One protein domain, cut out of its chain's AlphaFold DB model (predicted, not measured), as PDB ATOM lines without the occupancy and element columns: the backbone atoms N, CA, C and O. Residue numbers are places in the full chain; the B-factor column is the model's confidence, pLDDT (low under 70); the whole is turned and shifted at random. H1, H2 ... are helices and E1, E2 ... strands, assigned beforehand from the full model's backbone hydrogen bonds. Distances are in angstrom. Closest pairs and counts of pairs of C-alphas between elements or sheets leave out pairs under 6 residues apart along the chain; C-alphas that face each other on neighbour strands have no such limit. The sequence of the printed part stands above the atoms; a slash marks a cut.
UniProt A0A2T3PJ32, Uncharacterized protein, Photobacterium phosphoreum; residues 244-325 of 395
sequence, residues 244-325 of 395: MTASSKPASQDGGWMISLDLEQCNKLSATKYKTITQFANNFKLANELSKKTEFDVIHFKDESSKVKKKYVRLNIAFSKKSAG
ATOM      1  N   MET A 244      42.777  51.510  33.643       95.31
ATOM      2  CA  MET A 244      41.398  51.980  33.790       95.31
ATOM      3  C   MET A 244      41.126  53.190  32.900       95.31
ATOM      4  O   MET A 244      40.120  53.240  32.191       95.31
ATOM      5  N   THR A 245      42.039  54.160  32.891       92.75
ATOM      6  CA  THR A 245      41.889  55.376  32.084       92.75
ATOM      7  C   THR A 245      41.884  55.051  30.586       92.75
ATOM      8  O   THR A 245      41.019  55.536  29.861       92.75
ATOM      9  N   ALA A 246      42.782  54.172  30.132       90.12
ATOM     10  CA  ALA A 246      42.841  53.742  28.735       90.12
ATOM     11  C   ALA A 246      41.635  52.900  28.298       90.12
ATOM     12  O   ALA A 246      41.279  52.905  27.122       90.12
ATOM     13  N   SER A 247      41.017  52.167  29.227       87.25
ATOM     14  CA  SER A 247      39.842  51.333  28.943       87.25
ATOM     15  C   SER A 247      38.530  52.120  28.993       87.25
ATOM     16  O   SER A 247      37.550  51.710  28.379       87.25
ATOM     17  N   SER A 248      38.494  53.237  29.726       84.00
ATOM     18  CA  SER A 248      37.279  54.038  29.944       84.00
ATOM     19  C   SER A 248      37.120  55.216  28.987       84.00
ATOM     20  O   SER A 248      35.999  55.680  28.788       84.00
ATOM     21  N   LYS A 249      38.210  55.724  28.402       81.62
ATOM     22  CA  LYS A 249      38.184  56.912  27.539       81.62
ATOM     23  C   LYS A 249      38.858  56.629  26.199       81.62
ATOM     24  O   LYS A 249      39.896  55.965  26.184       81.62
ATOM     25  N   PRO A 250      38.341  57.165  25.079       79.31
ATOM     26  CA  PRO A 250      39.092  57.150  23.832       79.31
ATOM     27  C   PRO A 250      40.404  57.924  24.012       79.31
ATOM     28  O   PRO A 250      40.489  58.849  24.825       79.31
ATOM     29  N   ALA A 251      41.434  57.529  23.266       76.25
ATOM     30  CA  ALA A 251      42.675  58.290  23.221       76.25
ATOM     31  C   ALA A 251      42.404  59.711  22.696       76.25
ATOM     32  O   ALA A 251      41.486  59.933  21.902       76.25
ATOM     33  N   SER A 252      43.213  60.673  23.134       71.62
ATOM     34  CA  SER A 252      43.198  62.031  22.598       71.62
ATOM     35  C   SER A 252      43.554  62.039  21.108       71.62
ATOM     36  O   SER A 252      44.068  61.059  20.565       71.62
ATOM     37  N   GLN A 253      43.340  63.182  20.450       62.12
ATOM     38  CA  GLN A 253      43.766  63.396  19.060       62.12
ATOM     39  C   GLN A 253      45.269  63.119  18.853       62.12
ATOM     40  O   GLN A 253      45.666  62.659  17.788       62.12
ATOM     41  N   ASP A 254      46.080  63.303  19.900       58.88
ATOM     42  CA  ASP A 254      47.525  63.037  19.906       58.88
ATOM     43  C   ASP A 254      47.884  61.554  20.167       58.88
ATOM     44  O   ASP A 254      49.057  61.214  20.332       58.88
ATOM     45  N   GLY A 255      46.898  60.652  20.225       67.69
ATOM     46  CA  GLY A 255      47.110  59.202  20.316       67.69
ATOM     47  C   GLY A 255      47.448  58.669  21.713       67.69
ATOM     48  O   GLY A 255      48.013  57.580  21.832       67.69
ATOM     49  N   GLY A 256      47.112  59.404  22.777       82.38
ATOM     50  CA  GLY A 256      47.381  58.985  24.154       82.38
ATOM     51  C   GLY A 256      46.351  59.476  25.167       82.38
ATOM     52  O   GLY A 256      45.342  60.084  24.830       82.38
ATOM     53  N   TRP A 257      46.621  59.213  26.437       88.38
ATOM     54  CA  TRP A 257      45.816  59.642  27.572       88.38
ATOM     55  C   TRP A 257      46.661  60.489  28.512       88.38
ATOM     56  O   TRP A 257      47.890  60.412  28.522       88.38
ATOM     57  N   MET A 258      45.992  61.297  29.327       87.31
ATOM     58  CA  MET A 258      46.647  62.110  30.339       87.31
ATOM     59  C   MET A 258      45.827  62.107  31.619       87.31
ATOM     60  O   MET A 258      44.607  62.272  31.587       87.31
ATOM     61  N   ILE A 259      46.514  61.937  32.743       91.75
ATOM     62  CA  ILE A 259      45.954  62.072  34.085       91.75
ATOM     63  C   ILE A 259      46.686  63.224  34.763       91.75
ATOM     64  O   ILE A 259      47.914  63.298  34.713       91.75
ATOM     65  N   SER A 260      45.930  64.114  35.393       92.56
ATOM     66  CA  SER A 260      46.468  65.208  36.195       92.56
ATOM     67  C   SER A 260      46.238  64.898  37.668       92.56
ATOM     68  O   SER A 260      45.092  64.702  38.067       92.56
ATOM     69  N   LEU A 261      47.305  64.899  38.463       93.88
ATOM     70  CA  LEU A 261      47.265  64.635  39.901       93.88
ATOM     71  C   LEU A 261      47.791  65.837  40.686       93.88
ATOM     72  O   LEU A 261      48.771  66.471  40.282       93.88
ATOM     73  N   ASP A 262      47.172  66.136  41.822       94.62
ATOM     74  CA  ASP A 262      47.743  67.061  42.801       94.62
ATOM     75  C   ASP A 262      48.829  66.386  43.665       94.62
ATOM     76  O   ASP A 262      49.160  65.207  43.501       94.62
ATOM     77  N   LEU A 263      49.437  67.152  44.576       94.81
ATOM     78  CA  LEU A 263      50.530  66.658  45.417       94.81
ATOM     79  C   LEU A 263      50.072  65.590  46.417       94.81
ATOM     80  O   LEU A 263      50.847  64.680  46.717       94.81
ATOM     81  N   GLU A 264      48.856  65.705  46.946       93.00
ATOM     82  CA  GLU A 264      48.315  64.752  47.913       93.00
ATOM     83  C   GLU A 264      48.098  63.396  47.240       93.00
ATOM     84  O   GLU A 264      48.612  62.381  47.713       93.00
ATOM     85  N   GLN A 265      47.441  63.397  46.081       92.50
ATOM     86  CA  GLN A 265      47.231  62.217  45.247       92.50
ATOM     87  C   GLN A 265      48.560  61.587  44.827       92.50
ATOM     88  O   GLN A 265      48.729  60.373  44.926       92.50
ATOM     89  N   CYS A 266      49.529  62.406  44.410       93.81
ATOM     90  CA  CYS A 266      50.877  61.950  44.079       93.81
ATOM     91  C   CYS A 266      51.539  61.230  45.264       93.81
ATOM     92  O   CYS A 266      52.038  60.115  45.114       93.81
ATOM     93  N   ASN A 267      51.513  61.841  46.451       93.75
ATOM     94  CA  ASN A 267      52.110  61.279  47.659       93.75
ATOM     95  C   ASN A 267      51.438  59.969  48.097       93.75
ATOM     96  O   ASN A 267      52.153  59.003  48.362       93.75
ATOM     97  N   LYS A 268      50.098  59.910  48.089       90.19
ATOM     98  CA  LYS A 268      49.316  58.692  48.382       90.19
ATOM     99  C   LYS A 268      49.562  57.578  47.362       90.19
ATOM    100  O   LYS A 268      49.595  56.394  47.688       90.19
ATOM    101  N   LEU A 269      49.740  57.926  46.088       91.31
ATOM    102  CA  LEU A 269      50.009  56.949  45.033       91.31
ATOM    103  C   LEU A 269      51.379  56.280  45.206       91.31
ATOM    104  O   LEU A 269      51.507  55.094  44.901       91.31
ATOM    105  N   SER A 270      52.383  57.006  45.706       91.12
ATOM    106  CA  SER A 270      53.751  56.493  45.835       91.12
ATOM    107  C   SER A 270      54.271  56.253  47.250       91.12
ATOM    108  O   SER A 270      55.451  55.927  47.373       91.12
ATOM    109  N   ALA A 271      53.442  56.381  48.290       90.75
ATOM    110  CA  ALA A 271      53.862  56.328  49.698       90.75
ATOM    111  C   ALA A 271      54.977  57.338  50.034       90.75
ATOM    112  O   ALA A 271      55.953  57.030  50.723       90.75
ATOM    113  N   THR A 272      54.888  58.554  49.489       93.06
ATOM    114  CA  THR A 272      55.910  59.598  49.679       93.06
ATOM    115  C   THR A 272      55.371  60.779  50.473       93.06
ATOM    116  O   THR A 272      54.170  60.951  50.628       93.06
ATOM    117  N   LYS A 273      56.270  61.627  50.981       94.75
ATOM    118  CA  LYS A 273      55.918  62.817  51.778       94.75
ATOM    119  C   LYS A 273      56.595  64.078  51.237       94.75
ATOM    120  O   LYS A 273      57.208  64.846  51.978       94.75
ATOM    121  N   TYR A 274      56.549  64.271  49.920       95.88
ATOM    122  CA  TYR A 274      57.116  65.468  49.300       95.88
ATOM    123  C   TYR A 274      56.267  66.700  49.616       95.88
ATOM    124  O   TYR A 274      55.044  66.616  49.681       95.88
ATOM    125  N   LYS A 275      56.918  67.860  49.772       95.62
ATOM    126  CA  LYS A 275      56.251  69.127  50.125       95.62
ATOM    127  C   LYS A 275      55.811  69.947  48.911       95.62
ATOM    128  O   LYS A 275      55.078  70.918  49.061       95.62
ATOM    129  N   THR A 276      56.293  69.614  47.711       95.06
ATOM    130  CA  THR A 276      55.969  70.341  46.472       95.06
ATOM    131  C   THR A 276      55.919  69.405  45.266       95.06
ATOM    132  O   THR A 276      56.679  68.435  45.204       95.06
ATOM    133  N   ILE A 277      55.114  69.755  44.254       96.06
ATOM    134  CA  ILE A 277      55.073  69.046  42.963       96.06
ATOM    135  C   ILE A 277      56.444  69.018  42.289       96.06
ATOM    136  O   ILE A 277      56.820  68.012  41.703       96.06
ATOM    137  N   THR A 278      57.234  70.090  42.389       93.38
ATOM    138  CA  THR A 278      58.578  70.119  41.792       93.38
ATOM    139  C   THR A 278      59.494  69.059  42.404       93.38
ATOM    140  O   THR A 278      60.183  68.351  41.671       93.38
ATOM    141  N   GLN A 279      59.501  68.933  43.737       95.19
ATOM    142  CA  GLN A 279      60.282  67.901  44.423       95.19
ATOM    143  C   GLN A 279      59.793  66.500  44.052       95.19
ATOM    144  O   GLN A 279      60.619  65.641  43.752       95.19
ATOM    145  N   PHE A 280      58.473  66.299  44.020       95.81
ATOM    146  CA  PHE A 280      57.870  65.036  43.609       95.81
ATOM    147  C   PHE A 280      58.279  64.660  42.177       95.81
ATOM    148  O   PHE A 280      58.884  63.614  41.958       95.81
ATOM    149  N   ALA A 281      58.043  65.549  41.207       92.81
ATOM    150  CA  ALA A 281      58.300  65.324  39.784       92.81
ATOM    151  C   ALA A 281      59.762  64.955  39.499       92.81
ATOM    152  O   ALA A 281      60.036  64.060  38.704       92.81
ATOM    153  N   ASN A 282      60.714  65.610  40.169       90.62
ATOM    154  CA  ASN A 282      62.138  65.329  39.985       90.62
ATOM    155  C   ASN A 282      62.544  63.934  40.493       90.62
ATOM    156  O   ASN A 282      63.542  63.385  40.032       90.62
ATOM    157  N   ASN A 283      61.783  63.365  41.430       92.94
ATOM    158  CA  ASN A 283      62.047  62.057  42.029       92.94
ATOM    159  C   ASN A 283      61.078  60.964  41.553       92.94
ATOM    160  O   ASN A 283      61.202  59.811  41.965       92.94
ATOM    161  N   PHE A 284      60.135  61.297  40.672       91.62
ATOM    162  CA  PHE A 284      59.142  60.362  40.172       91.62
ATOM    163  C   PHE A 284      59.764  59.380  39.171       91.62
ATOM    164  O   PHE A 284      59.888  59.652  37.977       91.62
ATOM    165  N   LYS A 285      60.190  58.220  39.679       91.75
ATOM    166  CA  LYS A 285      60.839  57.159  38.887       91.75
ATOM    167  C   LYS A 285      59.854  56.144  38.295       91.75
ATOM    168  O   LYS A 285      60.271  55.329  37.473       91.75
ATOM    169  N   LEU A 286      58.572  56.203  38.674       94.62
ATOM    170  CA  LEU A 286      57.564  55.218  38.262       94.62
ATOM    171  C   LEU A 286      57.312  55.238  36.750       94.62
ATOM    172  O   LEU A 286      57.141  54.176  36.162       94.62
ATOM    173  N   ALA A 287      57.373  56.411  36.108       90.56
ATOM    174  CA  ALA A 287      57.234  56.529  34.654       90.56
ATOM    175  C   ALA A 287      58.257  55.651  33.911       90.56
ATOM    176  O   ALA A 287      57.886  54.871  33.044       90.56
ATOM    177  N   ASN A 288      59.532  55.690  34.316       92.12
ATOM    178  CA  ASN A 288      60.583  54.879  33.693       92.12
ATOM    179  C   ASN A 288      60.363  53.376  33.895       92.12
ATOM    180  O   ASN A 288      60.654  52.582  33.000       92.12
ATOM    181  N   GLU A 289      59.892  52.975  35.078       96.00
ATOM    182  CA  GLU A 289      59.599  51.571  35.359       96.00
ATOM    183  C   GLU A 289      58.446  51.066  34.485       96.00
ATOM    184  O   GLU A 289      58.595  50.032  33.829       96.00
ATOM    185  N   LEU A 290      57.343  51.817  34.427       96.12
ATOM    186  CA  LEU A 290      56.177  51.481  33.613       96.12
ATOM    187  C   LEU A 290      56.549  51.415  32.130       96.12
ATOM    188  O   LEU A 290      56.390  50.368  31.505       96.12
ATOM    189  N   SER A 291      57.214  52.450  31.614       92.81
ATOM    190  CA  SER A 291      57.723  52.487  30.238       92.81
ATOM    191  C   SER A 291      58.695  51.363  29.904       92.81
ATOM    192  O   SER A 291      58.908  51.074  28.728       92.81
ATOM    193  N   LYS A 292      59.304  50.693  30.885       93.38
ATOM    194  CA  LYS A 292      60.174  49.537  30.643       93.38
ATOM    195  C   LYS A 292      59.426  48.208  30.726       93.38
ATOM    196  O   LYS A 292      59.730  47.309  29.947       93.38
ATOM    197  N   LYS A 293      58.502  48.072  31.677       94.25
ATOM    198  CA  LYS A 293      57.934  46.780  32.087       94.25
ATOM    199  C   LYS A 293      56.496  46.535  31.626       94.25
ATOM    200  O   LYS A 293      56.035  45.409  31.771       94.25
ATOM    201  N   THR A 294      55.811  47.539  31.086       94.75
ATOM    202  CA  THR A 294      54.412  47.426  30.643       94.75
ATOM    203  C   THR A 294      54.263  47.732  29.154       94.75
ATOM    204  O   THR A 294      55.216  48.116  28.471       94.75
ATOM    205  N   GLU A 295      53.056  47.567  28.638       90.62
ATOM    206  CA  GLU A 295      52.609  47.954  27.305       90.62
ATOM    207  C   GLU A 295      52.492  49.471  27.111       90.62
ATOM    208  O   GLU A 295      52.250  49.908  25.992       90.62
ATOM    209  N   PHE A 296      52.667  50.288  28.150       91.31
ATOM    210  CA  PHE A 296      52.538  51.741  28.051       91.31
ATOM    211  C   PHE A 296      53.890  52.429  27.865       91.31
ATOM    212  O   PHE A 296      54.875  52.044  28.490       91.31
ATOM    213  N   ASP A 297      53.938  53.467  27.031       88.19
ATOM    214  CA  ASP A 297      54.960  54.513  27.106       88.19
ATOM    215  C   ASP A 297      54.416  55.634  27.992       88.19
ATOM    216  O   ASP A 297      53.340  56.162  27.726       88.19
ATOM    217  N   VAL A 298      55.124  55.949  29.072       89.62
ATOM    218  CA  VAL A 298      54.692  56.851  30.144       89.62
ATOM    219  C   VAL A 298      55.720  57.959  30.328       89.62
ATOM    220  O   VAL A 298      56.918  57.710  30.502       89.62
ATOM    221  N   ILE A 299      55.233  59.195  30.365       86.94
ATOM    222  CA  ILE A 299      56.009  60.383  30.701       86.94
ATOM    223  C   ILE A 299      55.274  61.207  31.753       86.94
ATOM    224  O   ILE A 299      54.045  61.209  31.827       86.94
ATOM    225  N   HIS A 300      56.027  61.959  32.548       89.12
ATOM    226  CA  HIS A 300      55.466  62.914  33.494       89.12
ATOM    227  C   HIS A 300      56.066  64.297  33.292       89.12
ATOM    228  O   HIS A 300      57.240  64.455  32.949       89.12
ATOM    229  N   PHE A 301      55.257  65.320  33.525       84.56
ATOM    230  CA  PHE A 301      55.692  66.706  33.499       84.56
ATOM    231  C   PHE A 301      54.808  67.549  34.410       84.56
ATOM    232  O   PHE A 301      53.675  67.203  34.729       84.56
ATOM    233  N   LYS A 302      55.357  68.666  34.874       91.25
ATOM    234  CA  LYS A 302      54.612  69.617  35.701       91.25
ATOM    235  C   LYS A 302      53.629  70.349  34.801       91.25
ATOM    236  O   LYS A 302      54.004  70.744  33.698       91.25
ATOM    237  N   ASP A 303      52.406  70.541  35.269       85.88
ATOM    238  CA  ASP A 303      51.409  71.276  34.501       85.88
ATOM    239  C   ASP A 303      51.704  72.780  34.566       85.88
ATOM    240  O   ASP A 303      51.489  73.419  35.600       85.88
ATOM    241  N   GLU A 304      52.206  73.343  33.465       84.56
ATOM    242  CA  GLU A 304      52.525  74.771  33.352       84.56
ATOM    243  C   GLU A 304      51.290  75.666  33.547       84.56
ATOM    244  O   GLU A 304      51.417  76.759  34.101       84.56
ATOM    245  N   SER A 305      50.094  75.187  33.182       83.31
ATOM    246  CA  SER A 305      48.839  75.929  33.371       83.31
ATOM    247  C   SER A 305      48.382  75.969  34.835       83.31
ATOM    248  O   SER A 305      47.642  76.861  35.236       83.31
ATOM    249  N   SER A 306      48.898  75.064  35.673       87.38
ATOM    250  CA  SER A 306      48.576  74.970  37.103       87.38
ATOM    251  C   SER A 306      49.430  75.886  37.999       87.38
ATOM    252  O   SER A 306      49.467  75.741  39.222       87.38
ATOM    253  N   LYS A 307      50.210  76.805  37.425       89.81
ATOM    254  CA  LYS A 307      51.211  77.556  38.185       89.81
ATOM    255  C   LYS A 307      50.579  78.682  39.008       89.81
ATOM    256  O   LYS A 307      50.238  79.735  38.481       89.81
ATOM    257  N   VAL A 308      50.532  78.513  40.328       87.88
ATOM    258  CA  VAL A 308      50.028  79.513  41.284       87.88
ATOM    259  C   VAL A 308      51.190  80.087  42.090       87.88
ATOM    260  O   VAL A 308      51.951  79.346  42.710       87.88
ATOM    261  N   LYS A 309      51.362  81.419  42.088       84.88
ATOM    262  CA  LYS A 309      52.432  82.118  42.838       84.88
ATOM    263  C   LYS A 309      53.819  81.466  42.647       84.88
ATOM    264  O   LYS A 309      54.544  81.208  43.605       84.88
ATOM    265  N   LYS A 310      54.174  81.172  41.386       83.00
ATOM    266  CA  LYS A 310      55.418  80.494  40.948       83.00
ATOM    267  C   LYS A 310      55.565  79.013  41.356       83.00
ATOM    268  O   LYS A 310      56.601  78.422  41.052       83.00
ATOM    269  N   LYS A 311      54.561  78.391  41.978       89.38
ATOM    270  CA  LYS A 311      54.556  76.966  42.348       89.38
ATOM    271  C   LYS A 311      53.611  76.179  41.438       89.38
ATOM    272  O   LYS A 311      52.506  76.628  41.163       89.38
ATOM    273  N   TYR A 312      54.046  75.008  40.986       91.00
ATOM    274  CA  TYR A 312      53.177  74.059  40.283       91.00
ATOM    275  C   TYR A 312      52.296  73.342  41.304       91.00
ATOM    276  O   TYR A 312      52.820  72.897  42.332       91.00
ATOM    277  N   VAL A 313      50.996  73.226  41.026       93.19
ATOM    278  CA  VAL A 313      50.055  72.514  41.913       93.19
ATOM    279  C   VAL A 313      49.625  71.157  41.355       93.19
ATOM    280  O   VAL A 313      49.131  70.337  42.121       93.19
ATOM    281  N   ARG A 314      49.888  70.878  40.069       94.06
ATOM    282  CA  ARG A 314      49.566  69.598  39.419       94.06
ATOM    283  C   ARG A 314      50.742  68.977  38.664       94.06
ATOM    284  O   ARG A 314      51.593  69.675  38.098       94.06
ATOM    285  N   LEU A 315      50.759  67.648  38.645       93.94
ATOM    286  CA  LEU A 315      51.607  66.812  37.804       93.94
ATOM    287  C   LEU A 315      50.742  66.120  36.747       93.94
ATOM    288  O   LEU A 315      49.794  65.418  37.088       93.94
ATOM    289  N   ASN A 316      51.128  66.254  35.483       90.69
ATOM    290  CA  ASN A 316      50.541  65.498  34.387       90.69
ATOM    291  C   ASN A 316      51.349  64.225  34.145       90.69
ATOM    292  O   ASN A 316      52.573  64.270  33.990       90.69
ATOM    293  N   ILE A 317      50.651  63.098  34.078       92.25
ATOM    294  CA  ILE A 317      51.165  61.807  33.629       92.25
ATOM    295  C   ILE A 317      50.495  61.523  32.287       92.25
ATOM    296  O   ILE A 317      49.297  61.250  32.235       92.25
ATOM    297  N   ALA A 318      51.262  61.630  31.205       87.75
ATOM    298  CA  ALA A 318      50.798  61.315  29.862       87.75
ATOM    299  C   ALA A 318      51.316  59.939  29.449       87.75
ATOM    300  O   ALA A 318      52.465  59.590  29.732       87.75
ATOM    301  N   PHE A 319      50.470  59.158  28.789       91.06
ATOM    302  CA  PHE A 319      50.816  57.802  28.401       91.06
ATOM    303  C   PHE A 319      50.081  57.337  27.147       91.06
ATOM    304  O   PHE A 319      48.992  57.810  26.833       91.06
ATOM    305  N   SER A 320      50.665  56.388  26.429       87.00
ATOM    306  CA  SER A 320      50.064  55.756  25.252       87.00
ATOM    307  C   SER A 320      50.442  54.281  25.195       87.00
ATOM    308  O   SER A 320      51.424  53.857  25.805       87.00
ATOM    309  N   LYS A 321      49.656  53.465  24.486       87.00
ATOM    310  CA  LYS A 321      50.045  52.073  24.244       87.00
ATOM    311  C   LYS A 321      51.236  52.065  23.292       87.00
ATOM    312  O   LYS A 321      51.193  52.688  22.231       87.00
ATOM    313  N   LYS A 322      52.286  51.335  23.655       80.38
ATOM    314  CA  LYS A 322      53.371  50.978  22.749       80.38
ATOM    315  C   LYS A 322      52.743  50.184  21.622       80.38
ATOM    316  O   LYS A 322      52.249  49.080  21.831       80.38
ATOM    317  N   SER A 323      52.732  50.762  20.439       61.66
ATOM    318  CA  SER A 323      52.255  50.079  19.253       61.66
ATOM    319  C   SER A 323      53.035  48.775  19.073       61.66
ATOM    320  O   SER A 323      54.246  48.803  18.849       61.66
ATOM    321  N   ALA A 324      52.354  47.633  19.150       43.00
ATOM    322  CA  ALA A 324      52.839  46.418  18.515       43.00
ATOM    323  C   ALA A 324      52.601  46.601  17.004       43.00
ATOM    324  O   ALA A 324      51.557  46.227  16.496       43.00
ATOM    325  N   GLY A 325      53.505  47.298  16.306       39.91
ATOM    326  CA  GLY A 325      53.468  47.440  14.839       39.91
ATOM    327  C   GLY A 325      52.794  48.689  14.237       39.91
ATOM    328  O   GLY A 325      53.108  49.034  13.105       39.91
TER     329      GLY A 325
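What this domain is: This is residues 244 to 325 of the 395 residues of an uncharacterized protein of Photobacterium phosphoreum (UniProt A0A2T3PJ32). A small antiparallel sheet of three strands, E1, E3 and E2, has the helices H2, H3 and H4 over one face, with H4 set along the edge made by E2. The short helix H1 only grazes the sheet near the beginning of E1, and the link between E2 and E3, round Lys 309, and the last printed residues, up to Gly 325, lie at opposite ends of the long axis. The printed part has 82 residues, with four named helices and three named strands in the order H1, E1, H2, H3, H4, E2, E3, and its class is mixed, helices and strands. It is compact, with a radius of gyration of the C-alphas of 13.4 A, and elongated, spanning 43 by 25 by 19 A.

Where its parts are: The longest strand, E3, residues 314 to 321, is 23.2 A from first to last C-alpha and ends at (50.045, 52.073, 24.244). E2 is residues 296 to 302, 19.6 A, and E1 is residues 257 to 262, 17.0 A. H2, residues 263 to 270, measures 10.7 A; H4, residues 286 to 293, 10.5 A. H3 is residues 277 to 283. H1 is residues 244 to 248, with C-alpha 244 at (41.398, 51.980, 33.790).

How they stand to each other: E3 is the inner strand, antiparallel to E1 at 157 degrees, with N 259 and O 317 2.9 A apart, within hydrogen-bond range. E3 and E2 form a hairpin, antiparallel at 161 degrees, with N 297 and O 320 within hydrogen-bond range at 2.8 A. H2, H3 and H4 on one face of this sheet make two layers, one of strands and one of helices. H3 has a height over the sheet of 8.4 A; its closest C-alphas to E2 are those of Ala 281 and Phe 301, 6.9 A apart. H4 is on the same face as H3 but over none of the strands; its closest C-alphas to E2 are those of Ser 291 and Asp 297, 4.6 A apart. H2 and H3 touch, with C-alphas of Leu 263 and Ile 277 closest at 5.7 A, and run the same way at a shallow tilt of 25 degrees. H3 and H4 are apart. H1 only grazes the sheet with its residues 245 to 246. In H1, H2, H3 and H4 every O i to N i+4 pair is within hydrogen-bond range.

The domain as a whole: The two C-alphas farthest apart, those of Lys 309 and Gly 325, are 44.6 A apart. The link from E2 to E3, 11 residues, is long; within it residues 307 to 308 pair antiparallel with residues 311 to 312. The printed part has no cut. Its mean pLDDT is 87.7, and residues 253 to 255 and 323 to 325 are under 70.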